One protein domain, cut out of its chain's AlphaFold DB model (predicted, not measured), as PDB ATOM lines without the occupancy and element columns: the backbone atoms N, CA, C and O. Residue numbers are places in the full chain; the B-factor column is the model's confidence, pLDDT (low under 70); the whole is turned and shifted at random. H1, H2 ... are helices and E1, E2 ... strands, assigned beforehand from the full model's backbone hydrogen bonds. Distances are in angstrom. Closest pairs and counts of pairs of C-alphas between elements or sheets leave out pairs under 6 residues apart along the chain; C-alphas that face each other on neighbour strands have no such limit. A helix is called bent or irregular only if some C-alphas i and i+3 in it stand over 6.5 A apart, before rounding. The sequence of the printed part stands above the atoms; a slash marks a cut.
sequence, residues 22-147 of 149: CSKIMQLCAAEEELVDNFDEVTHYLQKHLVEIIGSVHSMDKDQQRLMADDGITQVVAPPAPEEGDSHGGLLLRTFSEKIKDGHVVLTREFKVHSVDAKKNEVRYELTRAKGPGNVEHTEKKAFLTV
ATOM      1  N   CYS A  22     223.845 223.726 186.900       87.12
ATOM      2  CA  CYS A  22     224.343 224.474 188.048       87.12
ATOM      3  C   CYS A  22     223.508 225.745 188.291       87.12
ATOM      4  O   CYS A  22     222.996 225.931 189.393       87.12
ATOM      5  N   SER A  23     223.257 226.562 187.257       88.44
ATOM      6  CA  SER A  23     222.392 227.758 187.347       88.44
ATOM      7  C   SER A  23     221.019 227.434 187.921       88.44
ATOM      8  O   SER A  23     220.507 228.144 188.786       88.44
ATOM      9  N   LYS A  24     220.423 226.319 187.491       91.44
ATOM     10  CA  LYS A  24     219.098 225.922 187.965       91.44
ATOM     11  C   LYS A  24     219.083 225.528 189.446       91.44
ATOM     12  O   LYS A  24     218.148 225.914 190.143       91.44
ATOM     13  N   ILE A  25     220.095 224.811 189.954       94.19
ATOM     14  CA  ILE A  25     220.155 224.498 191.395       94.19
ATOM     15  C   ILE A  25     220.386 225.763 192.236       94.19
ATOM     16  O   ILE A  25     219.777 225.891 193.296       94.19
ATOM     17  N   MET A  26     221.169 226.737 191.752       92.50
ATOM     18  CA  MET A  26     221.333 228.030 192.440       92.50
ATOM     19  C   MET A  26     220.018 228.795 192.570       92.50
ATOM     20  O   MET A  26     219.708 229.293 193.653       92.50
ATOM     21  N   GLN A  27     219.212 228.813 191.506       92.75
ATOM     22  CA  GLN A  27     217.881 229.422 191.524       92.75
ATOM     23  C   GLN A  27     216.951 228.731 192.527       92.75
ATOM     24  O   GLN A  27     216.289 229.403 193.311       92.75
ATOM     25  N   LEU A  28     216.914 227.393 192.544       94.12
ATOM     26  CA  LEU A  28     216.059 226.632 193.465       94.12
ATOM     27  C   LEU A  28     216.452 226.832 194.941       94.12
ATOM     28  O   LEU A  28     215.589 226.842 195.826       94.12
ATOM     29  N   CYS A  29     217.748 227.008 195.203       94.69
ATOM     30  CA  CYS A  29     218.303 227.179 196.541       94.69
ATOM     31  C   CYS A  29     218.378 228.642 197.011       94.69
ATOM     32  O   CYS A  29     218.849 228.878 198.124       94.69
ATOM     33  N   ALA A  30     217.911 229.617 196.225       93.19
ATOM     34  CA  ALA A  30     217.954 231.030 196.604       93.19
ATOM     35  C   ALA A  30     217.182 231.309 197.905       93.19
ATOM     36  O   ALA A  30     216.151 230.690 198.191       93.19
ATOM     37  N   ALA A  31     217.683 232.245 198.713       89.75
ATOM     38  CA  ALA A  31     217.088 232.629 199.990       89.75
ATOM     39  C   ALA A  31     215.858 233.525 199.788       89.75
ATOM     40  O   ALA A  31     215.840 234.680 200.200       89.75
ATOM     41  N   GLU A  32     214.811 232.985 199.169       89.69
ATOM     42  CA  GLU A  32     213.537 233.663 198.952       89.69
ATOM     43  C   GLU A  32     212.404 232.980 199.717       89.69
ATOM     44  O   GLU A  32     212.368 231.757 199.841       89.69
ATOM     45  N   GLU A  33     211.465 233.780 200.229       87.44
ATOM     46  CA  GLU A  33     210.352 233.295 201.059       87.44
ATOM     47  C   GLU A  33     209.439 232.324 200.301       87.44
ATOM     48  O   GLU A  33     208.951 231.366 200.882       87.44
ATOM     49  N   GLU A  34     209.249 232.521 198.995       90.38
ATOM     50  CA  GLU A  34     208.457 231.618 198.148       90.38
ATOM     51  C   GLU A  34     209.141 230.268 197.887       90.38
ATOM     52  O   GLU A  34     208.482 229.302 197.510       90.38
ATOM     53  N   LEU A  35     210.453 230.186 198.120       89.38
ATOM     54  CA  LEU A  35     211.244 228.987 197.870       89.38
ATOM     55  C   LEU A  35     211.517 228.183 199.143       89.38
ATOM     56  O   LEU A  35     211.952 227.047 199.037       89.38
ATOM     57  N   VAL A  36     211.265 228.702 200.351       87.62
ATOM     58  CA  VAL A  36     211.634 228.018 201.615       87.62
ATOM     59  C   VAL A  36     211.051 226.608 201.752       87.62
ATOM     60  O   VAL A  36     211.697 225.732 202.328       87.62
ATOM     61  N   ASP A  37     209.873 226.366 201.176       88.62
ATOM     62  CA  ASP A  37     209.170 225.086 201.264       88.62
ATOM     63  C   ASP A  37     209.432 224.144 200.076       88.62
ATOM     64  O   ASP A  37     208.931 223.021 200.067       88.62
ATOM     65  N   ASN A  38     210.292 224.518 199.120       93.12
ATOM     66  CA  ASN A  38     210.590 223.719 197.922       93.12
ATOM     67  C   ASN A  38     211.591 222.564 198.147       93.12
ATOM     68  O   ASN A  38     212.244 222.106 197.209       93.12
ATOM     69  N   PHE A  39     211.727 222.079 199.386       94.06
ATOM     70  CA  PHE A  39     212.693 221.034 199.746       94.06
ATOM     71  C   PHE A  39     212.576 219.789 198.850       94.06
ATOM     72  O   PHE A  39     213.592 219.254 198.404       94.06
ATOM     73  N   ASP A  40     211.351 219.357 198.545       93.69
ATOM     74  CA  ASP A  40     211.107 218.180 197.706       93.69
ATOM     75  C   ASP A  40     211.513 218.417 196.245       93.69
ATOM     76  O   ASP A  40     212.066 217.525 195.604       93.69
ATOM     77  N   GLU A  41     211.314 219.635 195.732       94.38
ATOM     78  CA  GLU A  41     211.734 220.024 194.381       94.38
ATOM     79  C   GLU A  41     213.263 220.027 194.260       94.38
ATOM     80  O   GLU A  41     213.813 219.431 193.331       94.38
ATOM     81  N   VAL A  42     213.959 220.623 195.236       94.75
ATOM     82  CA  VAL A  42     215.429 220.612 195.306       94.75
ATOM     83  C   VAL A  42     215.951 219.179 195.384       94.75
ATOM     84  O   VAL A  42     216.857 218.803 194.640       94.75
ATOM     85  N   THR A  43     215.359 218.355 196.249       94.19
ATOM     86  CA  THR A  43     215.741 216.946 196.422       94.19
ATOM     87  C   THR A  43     215.549 216.157 195.126       94.19
ATOM     88  O   THR A  43     216.452 215.428 194.713       94.19
ATOM     89  N   HIS A  44     214.415 216.337 194.445       93.69
ATOM     90  CA  HIS A  44     214.129 215.684 193.168       93.69
ATOM     91  C   HIS A  44     215.112 216.107 192.071       93.69
ATOM     92  O   HIS A  44     215.626 215.265 191.331       93.69
ATOM     93  N   TYR A  45     215.425 217.402 191.993       94.19
ATOM     94  CA  TYR A  45     216.388 217.923 191.029       94.19
ATOM     95  C   TYR A  45     217.799 217.368 191.277       94.19
ATOM     96  O   TYR A  45     218.448 216.878 190.350       94.19
ATOM     97  N   LEU A  46     218.249 217.358 192.538       93.44
ATOM     98  CA  LEU A  46     219.532 216.773 192.935       93.44
ATOM     99  C   LEU A  46     219.595 215.275 192.627       93.44
ATOM    100  O   LEU A  46     220.620 214.804 192.146       93.44
ATOM    101  N   GLN A  47     218.511 214.524 192.835       91.31
ATOM    102  CA  GLN A  47     218.488 213.090 192.532       91.31
ATOM    103  C   GLN A  47     218.823 212.792 191.063       91.31
ATOM    104  O   GLN A  47     219.453 211.775 190.777       91.31
ATOM    105  N   LYS A  48     218.417 213.677 190.147       90.94
ATOM    106  CA  LYS A  48     218.615 213.512 188.705       90.94
ATOM    107  C   LYS A  48     219.925 214.120 188.196       90.94
ATOM    108  O   LYS A  48     220.512 213.574 187.271       90.94
ATOM    109  N   HIS A  49     220.377 215.229 188.784       92.75
ATOM    110  CA  HIS A  49     221.432 216.067 188.200       92.75
ATOM    111  C   HIS A  49     222.685 216.241 189.073       92.75
ATOM    112  O   HIS A  49     223.594 216.963 188.674       92.75
ATOM    113  N   LEU A  50     222.788 215.596 190.245       91.06
ATOM    114  CA  LEU A  50     223.909 215.802 191.181       91.06
ATOM    115  C   LEU A  50     225.295 215.680 190.524       91.06
ATOM    116  O   LEU A  50     226.133 216.561 190.700       91.06
ATOM    117  N   VAL A  51     225.532 214.611 189.760       89.56
ATOM    118  CA  VAL A  51     226.834 214.360 189.114       89.56
ATOM    119  C   VAL A  51     227.149 215.431 188.064       89.56
ATOM    120  O   VAL A  51     228.278 215.909 187.987       89.56
ATOM    121  N   GLU A  52     226.146 215.855 187.295       90.56
ATOM    122  CA  GLU A  52     226.284 216.899 186.272       90.56
ATOM    123  C   GLU A  52     226.581 218.271 186.888       90.56
ATOM    124  O   GLU A  52     227.389 219.031 186.352       90.56
ATOM    125  N   ILE A  53     225.957 218.581 188.030       91.12
ATOM    126  CA  ILE A  53     226.197 219.820 188.779       91.12
ATOM    127  C   ILE A  53     227.641 219.849 189.283       91.12
ATOM    128  O   ILE A  53     228.338 220.837 189.061       91.12
ATOM    129  N   ILE A  54     228.106 218.768 189.920       89.62
ATOM    130  CA  ILE A  54     229.484 218.659 190.426       89.62
ATOM    131  C   ILE A  54     230.483 218.803 189.274       89.62
ATOM    132  O   ILE A  54     231.390 219.629 189.349       89.62
ATOM    133  N   GLY A  55     230.274 218.064 188.180       87.44
ATOM    134  CA  GLY A  55     231.123 218.151 186.993       87.44
ATOM    135  C   GLY A  55     231.146 219.556 186.386       87.44
ATOM    136  O   GLY A  55     232.208 220.033 185.990       87.44
ATOM    137  N   SER A  56     230.002 220.249 186.376       87.12
ATOM    138  CA  SER A  56     229.921 221.641 185.925       87.12
ATOM    139  C   SER A  56     230.757 222.559 186.811       87.12
ATOM    140  O   SER A  56     231.604 223.272 186.279       87.12
ATOM    141  N   VAL A  57     230.598 222.492 188.137       87.25
ATOM    142  CA  VAL A  57     231.377 223.300 189.095       87.25
ATOM    143  C   VAL A  57     232.876 223.054 188.916       87.25
ATOM    144  O   VAL A  57     233.637 224.003 188.760       87.25
ATOM    145  N   HIS A  58     233.298 221.790 188.836       85.12
ATOM    146  CA  HIS A  58     234.707 221.419 188.639       85.12
ATOM    147  C   HIS A  58     235.275 221.865 187.282       85.12
ATOM    148  O   HIS A  58     236.490 221.955 187.117       85.12
ATOM    149  N   SER A  59     234.415 222.152 186.301       80.31
ATOM    150  CA  SER A  59     234.818 222.605 184.967       80.31
ATOM    151  C   SER A  59     234.891 224.127 184.803       80.31
ATOM    152  O   SER A  59     235.440 224.585 183.800       80.31
ATOM    153  N   MET A  60     234.358 224.904 185.757       74.69
ATOM    154  CA  MET A  60     234.153 226.354 185.609       74.69
ATOM    155  C   MET A  60     235.435 227.187 185.624       74.69
ATOM    156  O   MET A  60     235.414 228.312 185.132       74.69
ATOM    157  N   ASP A  61     236.552 226.654 186.122       64.44
ATOM    158  CA  ASP A  61     237.857 227.305 185.986       64.44
ATOM    159  C   ASP A  61     238.995 226.287 186.167       64.44
ATOM    160  O   ASP A  61     239.414 225.979 187.289       64.44
ATOM    161  N   LYS A  62     239.470 225.722 185.050       58.69
ATOM    162  CA  LYS A  62     240.535 224.702 185.045       58.69
ATOM    163  C   LYS A  62     241.878 225.247 185.532       58.69
ATOM    164  O   LYS A  62     242.659 224.483 186.091       58.69
ATOM    165  N   ASP A  63     242.122 226.544 185.350       58.16
ATOM    166  CA  ASP A  63     243.397 227.183 185.685       58.16
ATOM    167  C   ASP A  63     243.454 227.625 187.152       58.16
ATOM    168  O   ASP A  63     244.538 227.773 187.715       58.16
ATOM    169  N   GLN A  64     242.295 227.790 187.799       58.03
ATOM    170  CA  GLN A  64     242.200 228.187 189.207       58.03
ATOM    171  C   GLN A  64     241.689 227.083 190.141       58.03
ATOM    172  O   GLN A  64     241.533 227.341 191.334       58.03
ATOM    173  N   GLN A  65     241.424 225.874 189.620       60.97
ATOM    174  CA  GLN A  65     240.870 224.736 190.375       60.97
ATOM    175  C   GLN A  65     239.675 225.146 191.243       60.97
ATOM    176  O   GLN A  65     239.580 224.810 192.426       60.97
ATOM    177  N   ARG A  66     238.767 225.946 190.676       68.69
ATOM    178  CA  ARG A  66     237.653 226.483 191.453       68.69
ATOM    179  C   ARG A  66     236.633 225.383 191.707       68.69
ATOM    180  O   ARG A  66     236.061 224.806 190.793       68.69
ATOM    181  N   LEU A  67     236.402 225.129 192.986       85.19
ATOM    182  CA  LEU A  67     235.432 224.163 193.497       85.19
ATOM    183  C   LEU A  67     234.129 224.853 193.917       85.19
ATOM    184  O   LEU A  67     233.421 224.380 194.806       85.19
ATOM    185  N   MET A  68     233.843 226.014 193.321       88.81
ATOM    186  CA  MET A  68     232.725 226.878 193.677       88.81
ATOM    187  C   MET A  68     232.186 227.634 192.457       88.81
ATOM    188  O   MET A  68     232.964 228.172 191.672       88.81
ATOM    189  N   ALA A  69     230.862 227.721 192.371       88.31
ATOM    190  CA  ALA A  69     230.107 228.617 191.506       88.31
ATOM    191  C   ALA A  69     229.314 229.618 192.364       88.31
ATOM    192  O   ALA A  69     228.838 229.262 193.445       88.31
ATOM    193  N   ASP A  70     229.182 230.859 191.902       87.94
ATOM    194  CA  ASP A  70     228.495 231.944 192.615       87.94
ATOM    195  C   ASP A  70     227.769 232.839 191.598       87.94
ATOM    196  O   ASP A  70     228.409 233.359 190.681       87.94
ATOM    197  N   ASP A  71     226.450 233.005 191.735       85.81
ATOM    198  CA  ASP A  71     225.626 233.895 190.895       85.81
ATOM    199  C   ASP A  71     225.321 235.257 191.564       85.81
ATOM    200  O   ASP A  71     224.525 236.054 191.063       85.81
ATOM    201  N   GLY A  72     225.954 235.539 192.706       83.19
ATOM    202  CA  GLY A  72     225.714 236.711 193.546       83.19
ATOM    203  C   GLY A  72     224.542 236.562 194.526       83.19
ATOM    204  O   GLY A  72     224.362 237.432 195.383       83.19
ATOM    205  N   ILE A  73     223.760 235.480 194.431       86.94
ATOM    206  CA  ILE A  73     222.606 235.174 195.293       86.94
ATOM    207  C   ILE A  73     222.836 233.859 196.050       86.94
ATOM    208  O   ILE A  73     222.654 233.793 197.270       86.94
ATOM    209  N   THR A  74     223.249 232.821 195.331       91.00
ATOM    210  CA  THR A  74     223.473 231.469 195.820       91.00
ATOM    211  C   THR A  74     224.861 230.998 195.410       91.00
ATOM    212  O   THR A  74     225.266 231.075 194.254       91.00
ATOM    213  N   GLN A  75     225.573 230.430 196.374       92.25
ATOM    214  CA  GLN A  75     226.846 229.761 196.159       92.25
ATOM    215  C   GLN A  75     226.627 228.259 196.079       92.25
ATOM    216  O   GLN A  75     225.864 227.700 196.868       92.25
ATOM    217  N   VAL A  76     227.336 227.600 195.169       92.69
ATOM    218  CA  VAL A  76     227.413 226.142 195.064       92.69
ATOM    219  C   VAL A  76     228.870 225.740 195.173       92.69
ATOM    220  O   VAL A  76     229.677 226.109 194.334       92.69
ATOM    221  N   VAL A  77     229.206 224.967 196.197       91.94
ATOM    222  CA  VAL A  77     230.548 224.442 196.447       91.94
ATOM    223  C   VAL A  77     230.520 222.932 196.250       91.94
ATOM    224  O   VAL A  77     229.681 222.247 196.836       91.94
ATOM    225  N   ALA A  78     231.447 222.412 195.454       90.88
ATOM    226  CA  ALA A  78     231.636 220.986 195.227       90.88
ATOM    227  C   ALA A  78     233.088 220.627 195.580       90.88
ATOM    228  O   ALA A  78     233.962 220.844 194.740       90.88
ATOM    229  N   PRO A  79     233.379 220.140 196.804       86.69
ATOM    230  CA  PRO A  79     234.742 219.789 197.218       86.69
ATOM    231  C   PRO A  79     235.391 218.765 196.266       86.69
ATOM    232  O   PRO A  79     234.688 218.116 195.481       86.69
ATOM    233  N   PRO A  80     236.730 218.628 196.293       81.88
ATOM    234  CA  PRO A  80     237.399 217.663 195.438       81.88
ATOM    235  C   PRO A  80     237.099 216.242 195.931       81.88
ATOM    236  O   PRO A  80     236.546 216.035 197.016       81.88
ATOM    237  N   ALA A  81     237.458 215.245 195.123       74.44
ATOM    238  CA  ALA A  81     237.389 213.863 195.574       74.44
ATOM    239  C   ALA A  81     238.284 213.670 196.817       74.44
ATOM    240  O   ALA A  81     239.368 214.251 196.865       74.44
ATOM    241  N   PRO A  82     237.854 212.868 197.808       70.12
ATOM    242  CA  PRO A  82     238.643 212.625 199.009       70.12
ATOM    243  C   PRO A  82     239.989 211.974 198.663       70.12
ATOM    244  O   PRO A  82     240.044 211.013 197.891       70.12
ATOM    245  N   GLU A  83     241.064 212.496 199.250       70.88
ATOM    246  CA  GLU A  83     242.409 211.924 199.167       70.88
ATOM    247  C   GLU A  83     242.642 210.888 200.281       70.88
ATOM    248  O   GLU A  83     241.872 210.775 201.235       70.88
ATOM    249  N   GLU A  84     243.714 210.098 200.176       69.12
ATOM    250  CA  GLU A  84     244.055 209.103 201.197       69.12
ATOM    251  C   GLU A  84     244.294 209.781 202.561       69.12
ATOM    252  O   GLU A  84     245.242 210.540 202.742       69.12
ATOM    253  N   GLY A  85     243.414 209.507 203.529       70.00
ATOM    254  CA  GLY A  85     243.454 210.111 204.865       70.00
ATOM    255  C   GLY A  85     242.528 211.316 205.065       70.00
ATOM    256  O   GLY A  85     242.378 211.761 206.204       70.00
ATOM    257  N   ASP A  86     241.853 211.793 204.017       67.69
ATOM    258  CA  ASP A  86     240.816 212.822 204.098       67.69
ATOM    259  C   ASP A  86     239.447 212.217 203.771       67.69
ATOM    260  O   ASP A  86     239.290 211.469 202.809       67.69
ATOM    261  N   SER A  87     238.431 212.516 204.579       64.81
ATOM    262  CA  SER A  87     237.059 212.106 204.265       64.81
ATOM    263  C   SER A  87     236.166 213.272 203.877       64.81
ATOM    264  O   SER A  87     235.069 213.013 203.396       64.81
ATOM    265  N   HIS A  88     236.567 214.531 204.112       65.88
ATOM    266  CA  HIS A  88     235.703 215.721 204.039       65.88
ATOM    267  C   HIS A  88     234.293 215.517 204.657       65.88
ATOM    268  O   HIS A  88     233.328 216.186 204.283       65.88
ATOM    269  N   GLY A  89     234.127 214.542 205.565       74.94
ATOM    270  CA  GLY A  89     232.818 214.101 206.062       74.94
ATOM    271  C   GLY A  89     231.866 213.531 204.996       74.94
ATOM    272  O   GLY A  89     230.663 213.477 205.235       74.94
ATOM    273  N   GLY A  90     232.371 213.142 203.824       83.44
ATOM    274  CA  GLY A  90     231.601 212.670 202.676       83.44
ATOM    275  C   GLY A  90     230.876 213.782 201.917       83.44
ATOM    276  O   GLY A  90     230.004 213.474 201.113       83.44
ATOM    277  N   LEU A  91     231.164 215.063 202.171       90.25
ATOM    278  CA  LEU A  91     230.487 216.173 201.500       90.25
ATOM    279  C   LEU A  91     230.751 216.135 199.985       90.25
ATOM    280  O   LEU A  91     231.896 216.107 199.555       90.25
ATOM    281  N   LEU A  92     229.685 216.161 199.187       91.12
ATOM    282  CA  LEU A  92     229.727 216.171 197.720       91.12
ATOM    283  C   LEU A  92     229.332 217.529 197.143       91.12
ATOM    284  O   LEU A  92     229.875 217.970 196.135       91.12
ATOM    285  N   LEU A  93     228.350 218.178 197.766       94.00
ATOM    286  CA  LEU A  93     227.802 219.448 197.309       94.00
ATOM    287  C   LEU A  93     227.293 220.240 198.507       94.00
ATOM    288  O   LEU A  93     226.618 219.696 199.380       94.00
ATOM    289  N   ARG A  94     227.556 221.540 198.519       95.44
ATOM    290  CA  ARG A  94     226.990 222.486 199.472       95.44
ATOM    291  C   ARG A  94     226.431 223.669 198.704       95.44
ATOM    292  O   ARG A  94     227.152 224.280 197.927       95.44
ATOM    293  N   THR A  95     225.177 224.016 198.947       95.56
ATOM    294  CA  THR A  95     224.612 225.291 198.502       95.56
ATOM    295  C   THR A  95     224.447 226.212 199.692       95.56
ATOM    296  O   THR A  95     224.092 225.743 200.773       95.56
ATOM    297  N   PHE A  96     224.700 227.499 199.510       95.44
ATOM    298  CA  PHE A  96     224.505 228.499 200.547       95.44
ATOM    299  C   PHE A  96     223.902 229.760 199.937       95.44
ATOM    300  O   PHE A  96     224.434 230.294 198.967       95.44
ATOM    301  N   SER A  97     222.831 230.266 200.536       94.44
ATOM    302  CA  SER A  97     222.243 231.552 200.172       94.44
ATOM    303  C   SER A  97     221.750 232.286 201.415       94.44
ATOM    304  O   SER A  97     221.363 231.685 202.424       94.44
ATOM    305  N   GLU A  98     221.762 233.616 201.360       94.12
ATOM    306  CA  GLU A  98     221.258 234.453 202.442       94.12
ATOM    307  C   GLU A  98     220.491 235.664 201.918       94.12
ATOM    308  O   GLU A  98     220.823 236.251 200.888       94.12
ATOM    309  N   LYS A  99     219.460 236.057 202.664       90.94
ATOM    310  CA  LYS A  99     218.681 237.264 202.423       90.94
ATOM    311  C   LYS A  99     219.015 238.286 203.486       90.94
ATOM    312  O   LYS A  99     218.907 238.007 204.682       90.94
ATOM    313  N   ILE A 100     219.360 239.488 203.042       87.62
ATOM    314  CA  ILE A 100     219.668 240.618 203.914       87.62
ATOM    315  C   ILE A 100     218.575 241.669 203.763       87.62
ATOM    316  O   ILE A 100     218.184 242.033 202.654       87.62
ATOM    317  N   LYS A 101     218.096 242.181 204.892       86.75
ATOM    318  CA  LYS A 101     217.155 243.296 204.958       86.75
ATOM    319  C   LYS A 101     217.657 244.287 205.997       86.75
ATOM    320  O   LYS A 101     218.016 243.895 207.102       86.75
ATOM    321  N   ASP A 102     217.732 245.558 205.615       86.69
ATOM    322  CA  ASP A 102     218.190 246.651 206.483       86.69
ATOM    323  C   ASP A 102     219.572 246.398 207.125       86.69
ATOM    324  O   ASP A 102     219.836 246.799 208.252       86.69
ATOM    325  N   GLY A 103     220.469 245.712 206.403       82.94
ATOM    326  CA  GLY A 103     221.821 245.379 206.874       82.94
ATOM    327  C   GLY A 103     221.907 244.152 207.790       82.94
ATOM    328  O   GLY A 103     222.999 243.809 208.234       82.94
ATOM    329  N   HIS A 104     220.791 243.464 208.036       85.19
ATOM    330  CA  HIS A 104     220.726 242.261 208.863       85.19
ATOM    331  C   HIS A 104     220.350 241.030 208.035       85.19
ATOM    332  O   HIS A 104     219.494 241.105 207.153       85.19
ATOM    333  N   VAL A 105     220.962 239.881 208.337       86.94
ATOM    334  CA  VAL A 105     220.569 238.594 207.748       86.94
ATOM    335  C   VAL A 105     219.206 238.201 208.311       86.94
ATOM    336  O   VAL A 105     219.052 238.029 209.519       86.94
ATOM    337  N   VAL A 106     218.209 238.087 207.435       92.31
ATOM    338  CA  VAL A 106     216.836 237.713 207.808       92.31
ATOM    339  C   VAL A 106     216.497 236.275 207.448       92.31
ATOM    340  O   VAL A 106     215.597 235.696 208.056       92.31
ATOM    341  N   LEU A 107     217.222 235.695 206.493       93.19
ATOM    342  CA  LEU A 107     217.036 234.325 206.048       93.19
ATOM    343  C   LEU A 107     218.379 233.745 205.609       93.19
ATOM    344  O   LEU A 107     219.117 234.391 204.873       93.19
ATOM    345  N   THR A 108     218.663 232.516 206.006       94.69
ATOM    346  CA  THR A 108     219.771 231.717 205.484       94.69
ATOM    347  C   THR A 108     219.223 230.363 205.081       94.69
ATOM    348  O   THR A 108     218.480 229.749 205.851       94.69
ATOM    349  N   ARG A 109     219.580 229.908 203.880       96.06
ATOM    350  CA  ARG A 109     219.248 228.578 203.370       96.06
ATOM    351  C   ARG A 109     220.532 227.855 203.015       96.06
ATOM    352  O   ARG A 109     221.398 228.398 202.330       96.06
ATOM    353  N   GLU A 110     220.626 226.613 203.457       96.75
ATOM    354  CA  GLU A 110     221.765 225.765 203.167       96.75
ATOM    355  C   GLU A 110     221.295 224.353 202.825       96.75
ATOM    356  O   GLU A 110     220.503 223.760 203.555       96.75
ATOM    357  N   PHE A 111     221.795 223.811 201.714       97.19
ATOM    358  CA  PHE A 111     221.629 222.397 201.376       97.19
ATOM    359  C   PHE A 111     222.995 221.734 201.317       97.19
ATOM    360  O   PHE A 111     223.883 222.226 200.627       97.19
ATOM    361  N   LYS A 112     223.158 220.601 201.997       95.75
ATOM    362  CA  LYS A 112     224.386 219.801 201.995       95.75
ATOM    363  C   LYS A 112     224.069 218.400 201.507       95.75
ATOM    364  O   LYS A 112     223.174 217.755 202.046       95.75
ATOM    365  N   VAL A 113     224.824 217.917 200.535       94.75
ATOM    366  CA  VAL A 113     224.737 216.550 200.028       94.75
ATOM    367  C   VAL A 113     225.961 215.789 200.505       94.75
ATOM    368  O   VAL A 113     227.078 216.166 200.161       94.75
ATOM    369  N   HIS A 114     225.757 214.729 201.279       92.25
ATOM    370  CA  HIS A 114     226.826 213.866 201.775       92.25
ATOM    371  C   HIS A 114     226.696 212.461 201.190       92.25
ATOM    372  O   HIS A 114     225.608 211.889 201.192       92.25
ATOM    373  N   SER A 115     227.803 211.884 200.746       89.12
ATOM    374  CA  SER A 115     227.923 210.462 200.453       89.12
ATOM    375  C   SER A 115     227.867 209.680 201.763       89.12
ATOM    376  O   SER A 115     228.732 209.837 202.623       89.12
ATOM    377  N   VAL A 116     226.852 208.832 201.923       84.88
ATOM    378  CA  VAL A 116     226.733 207.909 203.068       84.88
ATOM    379  C   VAL A 116     227.391 206.574 202.730       84.88
ATOM    380  O   VAL A 116     228.071 205.978 203.559       84.88
ATOM    381  N   ASP A 117     227.211 206.133 201.488       75.19
ATOM    382  CA  ASP A 117     227.909 205.016 200.858       75.19
ATOM    383  C   ASP A 117     228.012 205.286 199.342       75.19
ATOM    384  O   ASP A 117     227.499 206.290 198.855       75.19
ATOM    385  N   ALA A 118     228.662 204.403 198.577       68.50
ATOM    386  CA  ALA A 118     228.886 204.598 197.138       68.50
ATOM    387  C   ALA A 118     227.603 204.696 196.276       68.50
ATOM    388  O   ALA A 118     227.695 204.970 195.081       68.50
ATOM    389  N   LYS A 119     226.414 204.426 196.834       72.06
ATOM    390  CA  LYS A 119     225.122 204.416 196.121       72.06
ATOM    391  C   LYS A 119     224.056 205.301 196.769       72.06
ATOM    392  O   LYS A 119     222.985 205.493 196.188       72.06
ATOM    393  N   LYS A 120     224.315 205.817 197.968       84.88
ATOM    394  CA  LYS A 120     223.343 206.537 198.782       84.88
ATOM    395  C   LYS A 120     223.921 207.860 199.246       84.88
ATOM    396  O   LYS A 120     224.901 207.904 199.990       84.88
ATOM    397  N   ASN A 121     223.222 208.928 198.883       90.75
ATOM    398  CA  ASN A 121     223.547 210.273 199.329       90.75
ATOM    399  C   ASN A 121     222.472 210.775 200.295       90.75
ATOM    400  O   ASN A 121     221.293 210.465 200.145       90.75
ATOM    401  N   GLU A 122     222.864 211.552 201.292       94.12
ATOM    402  CA  GLU A 122     221.972 212.247 202.213       94.12
ATOM    403  C   GLU A 122     221.956 213.734 201.868       94.12
ATOM    404  O   GLU A 122     223.004 214.379 201.860       94.12
ATOM    405  N   VAL A 123     220.770 214.288 201.620       95.25
ATOM    406  CA  VAL A 123     220.558 215.736 201.567       95.25
ATOM    407  C   VAL A 123     220.134 216.201 202.946       95.25
ATOM    408  O   VAL A 123     219.163 215.692 203.505       95.25
ATOM    409  N   ARG A 124     220.835 217.199 203.471       95.75
ATOM    410  CA  ARG A 124     220.443 217.965 204.652       95.75
ATOM    411  C   ARG A 124     220.090 219.373 204.220       95.75
ATOM    412  O   ARG A 124     220.832 219.976 203.452       95.75
ATOM    413  N   TYR A 125     218.975 219.873 204.717       96.25
ATOM    414  CA  TYR A 125     218.530 221.242 204.537       96.25
ATOM    415  C   TYR A 125     218.492 221.929 205.892       96.25
ATOM    416  O   TYR A 125     217.884 221.408 206.825       96.25
ATOM    417  N   GLU A 126     219.121 223.093 205.971       96.56
ATOM    418  CA  GLU A 126     219.139 223.961 207.139       96.56
ATOM    419  C   GLU A 126     218.557 225.322 206.732       96.56
ATOM    420  O   GLU A 126     218.995 225.958 205.768       96.56
ATOM    421  N   LEU A 127     217.545 225.767 207.473       95.75
ATOM    422  CA  LEU A 127     216.941 227.087 207.359       95.75
ATOM    423  C   LEU A 127     217.120 227.831 208.666       95.75
ATOM    424  O   LEU A 127     216.771 227.322 209.728       95.75
ATOM    425  N   THR A 128     217.582 229.069 208.575       94.56
ATOM    426  CA  THR A 128     217.570 230.000 209.699       94.56
ATOM    427  C   THR A 128     216.802 231.248 209.294       94.56
ATOM    428  O   THR A 128     217.143 231.875 208.294       94.56
ATOM    429  N   ARG A 129     215.761 231.614 210.048       93.50
ATOM    430  CA  ARG A 129     214.916 232.790 209.790       93.50
ATOM    431  C   ARG A 129     214.860 233.690 211.020       93.50
ATOM    432  O   ARG A 129     214.515 233.240 212.111       93.50
ATOM    433  N   ALA A 130     215.122 234.981 210.845       90.88
ATOM    434  CA  ALA A 130     214.913 235.969 211.898       90.88
ATOM    435  C   ALA A 130     213.431 236.389 211.939       90.88
ATOM    436  O   ALA A 130     212.910 236.942 210.972       90.88
ATOM    437  N   LYS A 131     212.748 236.164 213.069       85.38
ATOM    438  CA  LYS A 131     211.341 236.571 213.297       85.38
ATOM    439  C   LYS A 131     211.208 237.858 214.127       85.38
ATOM    440  O   LYS A 131     210.127 238.179 214.613       85.38
ATOM    441  N   GLY A 132     212.301 238.604 214.291       77.88
ATOM    442  CA  GLY A 132     212.360 239.860 215.041       77.88
ATOM    443  C   GLY A 132     213.577 239.928 215.969       77.88
ATOM    444  O   GLY A 132     214.422 239.031 215.939       77.88
ATOM    445  N   PRO A 133     213.690 240.980 216.800       77.12
ATOM    446  CA  PRO A 133     214.820 241.153 217.708       77.12
ATOM    447  C   PRO A 133     214.967 239.962 218.662       77.12
ATOM    448  O   PRO A 133     214.062 239.670 219.438       77.12
ATOM    449  N   GLY A 134     216.102 239.263 218.584       77.69
ATOM    450  CA  GLY A 134     216.425 238.121 219.449       77.69
ATOM    451  C   GLY A 134     215.675 236.817 219.149       77.69
ATOM    452  O   GLY A 134     215.941 235.821 219.812       77.69
ATOM    453  N   ASN A 135     214.782 236.793 218.152       85.81
ATOM    454  CA  ASN A 135     213.994 235.609 217.806       85.81
ATOM    455  C   ASN A 135     214.479 235.000 216.492       85.81
ATOM    456  O   ASN A 135     214.318 235.594 215.422       85.81
ATOM    457  N   VAL A 136     215.021 233.787 216.581       90.81
ATOM    458  CA  VAL A 136     215.516 233.023 215.438       90.81
ATOM    459  C   VAL A 136     214.790 231.686 215.379       90.81
ATOM    460  O   VAL A 136     214.702 230.959 216.366       90.81
ATOM    461  N   GLU A 137     214.234 231.382 214.215       92.56
ATOM    462  CA  GLU A 137     213.653 230.091 213.887       92.56
ATOM    463  C   GLU A 137     214.685 229.268 213.122       92.56
ATOM    464  O   GLU A 137     215.236 229.734 212.124       92.56
ATOM    465  N   HIS A 138     214.909 228.040 213.579       94.06
ATOM    466  CA  HIS A 138     215.751 227.066 212.901       94.06
ATOM    467  C   HIS A 138     214.881 225.906 212.421       94.06
ATOM    468  O   HIS A 138     214.055 225.386 213.173       94.06
ATOM    469  N   THR A 139     215.039 225.511 211.164       94.50
ATOM    470  CA  THR A 139     214.371 224.335 210.598       94.50
ATOM    471  C   THR A 139     215.404 223.452 209.931       94.50
ATOM    472  O   THR A 139     216.210 223.924 209.135       94.50
ATOM    473  N   GLU A 140     215.338 222.160 210.228       95.75
ATOM    474  CA  GLU A 140     216.181 221.149 209.608       95.75
ATOM    475  C   GLU A 140     215.305 220.101 208.925       95.75
ATOM    476  O   GLU A 140     214.315 219.629 209.493       95.75
ATOM    477  N   LYS A 141     215.665 219.723 207.698       95.12
ATOM    478  CA  LYS A 141     215.058 218.597 206.977       95.12
ATOM    479  C   LYS A 141     216.160 217.702 206.428       95.12
ATOM    480  O   LYS A 141     217.264 218.159 206.139       95.12
ATOM    481  N   LYS A 142     215.860 216.415 206.269       95.00
ATOM    482  CA  LYS A 142     216.778 215.462 205.648       95.00
ATOM    483  C   LYS A 142     216.044 214.469 204.765       95.00
ATOM    484  O   LYS A 142     214.934 214.054 205.093       95.00
ATOM    485  N   ALA A 143     216.694 214.071 203.682       93.88
ATOM    486  CA  ALA A 143     216.218 213.046 202.764       93.88
ATOM    487  C   ALA A 143     217.399 212.229 202.236       93.88
ATOM    488  O   ALA A 143     218.534 212.699 202.215       93.88
ATOM    489  N   PHE A 144     217.129 211.007 201.787       90.94
ATOM    490  CA  PHE A 144     218.124 210.198 201.093       90.94
ATOM    491  C   PHE A 144     217.844 210.212 199.596       90.94
ATOM    492  O   PHE A 144     216.729 209.916 199.172       90.94
ATOM    493  N   LEU A 145     218.870 210.514 198.805       84.69
ATOM    494  CA  LEU A 145     218.853 210.338 197.361       84.69
ATOM    495  C   LEU A 145     219.285 208.910 197.056       84.69
ATOM    496  O   LEU A 145     220.374 208.475 197.441       84.69
ATOM    497  N   THR A 146     218.448 208.196 196.317       74.56
ATOM    498  CA  THR A 146     218.888 207.018 195.574       74.56
ATOM    499  C   THR A 146     219.297 207.510 194.196       74.56
ATOM    500  O   THR A 146     218.435 207.820 193.371       74.56
ATOM    501  N   VAL A 147     220.603 207.658 193.976       61.00
ATOM    502  CA  VAL A 147     221.118 208.035 192.658       61.00
ATOM    503  C   VAL A 147     220.904 206.841 191.736       61.00
ATOM    504  O   VAL A 147     221.422 205.754 191.987       61.00
TER     505      VAL A 147
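AT A GLANCE: This is residues 22 to 147 of the 149 residues of an uncharacterized protein of Sphaeroforma arctica JP610 (UniProt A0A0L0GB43). A twisted sheet of six strands has H1 and the two arms of the bent helix H2 packed over one face, with no named helix on the other. H2a covers the part of the sheet near E5 and E6, while H1 and H2b cover the part near E1 to E3; the long strands E3 to E6 run along the longest axis. The printed part has 126 residues, with two named helices followed by six named strands; the sheet's order is E1, E2, E3, E4, E5, E6, all antiparallel, and the class is mixed. The whole is compact, with a radius of gyration of the C-alphas of 15.1 A and spans of 46 by 32 by 28 A.

HOW THE PARTS SIT: H1, residues 22 to 28, is followed by H2, residues 39 to 59, assigned as one helix by its hydrogen bonds but bent: C-alphas 48 and 51 are 8.3 A apart. Its arms H2a, residues 39 to 48, and H2b, residues 51 to 59, stand about perpendicular at 79 degrees. H1 and H2a form a helical hairpin and touch, the closest C-alphas being those of Leu 28 and Val 42 at 6.3 A, with a shallow tilt of 19 degrees, opposite ways. H1 and H2b only just touch, with 3 pairs of C-alphas within 8 A, the closest being Cys 22 and Ile 53 at 5.1 A. In H1, H2a and H2b every O i to N i+4 pair is within hydrogen-bond range. The strands E1, residues 68 to 70, E2, 74 to 77, E3, 91 to 101, E4, 104 to 117, E5, 120 to 132, and E6, 135 to 146, form a meander, each the antiparallel neighbour of the one before. N and O pairs within hydrogen-bond range are N 69 and O 76 at 2.8 A for E1 and E2, N 75 and O 96 at 2.8 A for E2 and E3, N 95 and O 111 at 2.8 A for E3 and E4, N 110 and O 126 at 2.9 A for E4 and E5, and N 125 and O 141 at 2.8 A for E5 and E6. H1, H2a and H2b are on the same face, at heights over the sheet of 8.6, 8.9 and 8.2 A. The closest C-alphas of H2a and E6 are Gln 47 and Leu 145, 5.6 A apart.

IN THESE COORDINATES: H1 begins at C-alpha 22, (224.343, 224.474, 188.048). H2a is 14.6 A long and H2b 12.2 A. E3 measures 30.4 A, E4 38.8 A, E5 38.7 A and E6 36.5 A, ending at C-alpha 146, (218.888, 207.018, 195.574).

THE WHOLE: The C-alphas farthest apart, those of Glu 84 and Pro 133, are 46.4 A apart. The printed part has no cut. The link from E2 to E3, residues 78 to 90, is long. The mean pLDDT of the printed part is 86.8; residues 61 to 66, 84, 86 to 88, 118 and 147 are under 70.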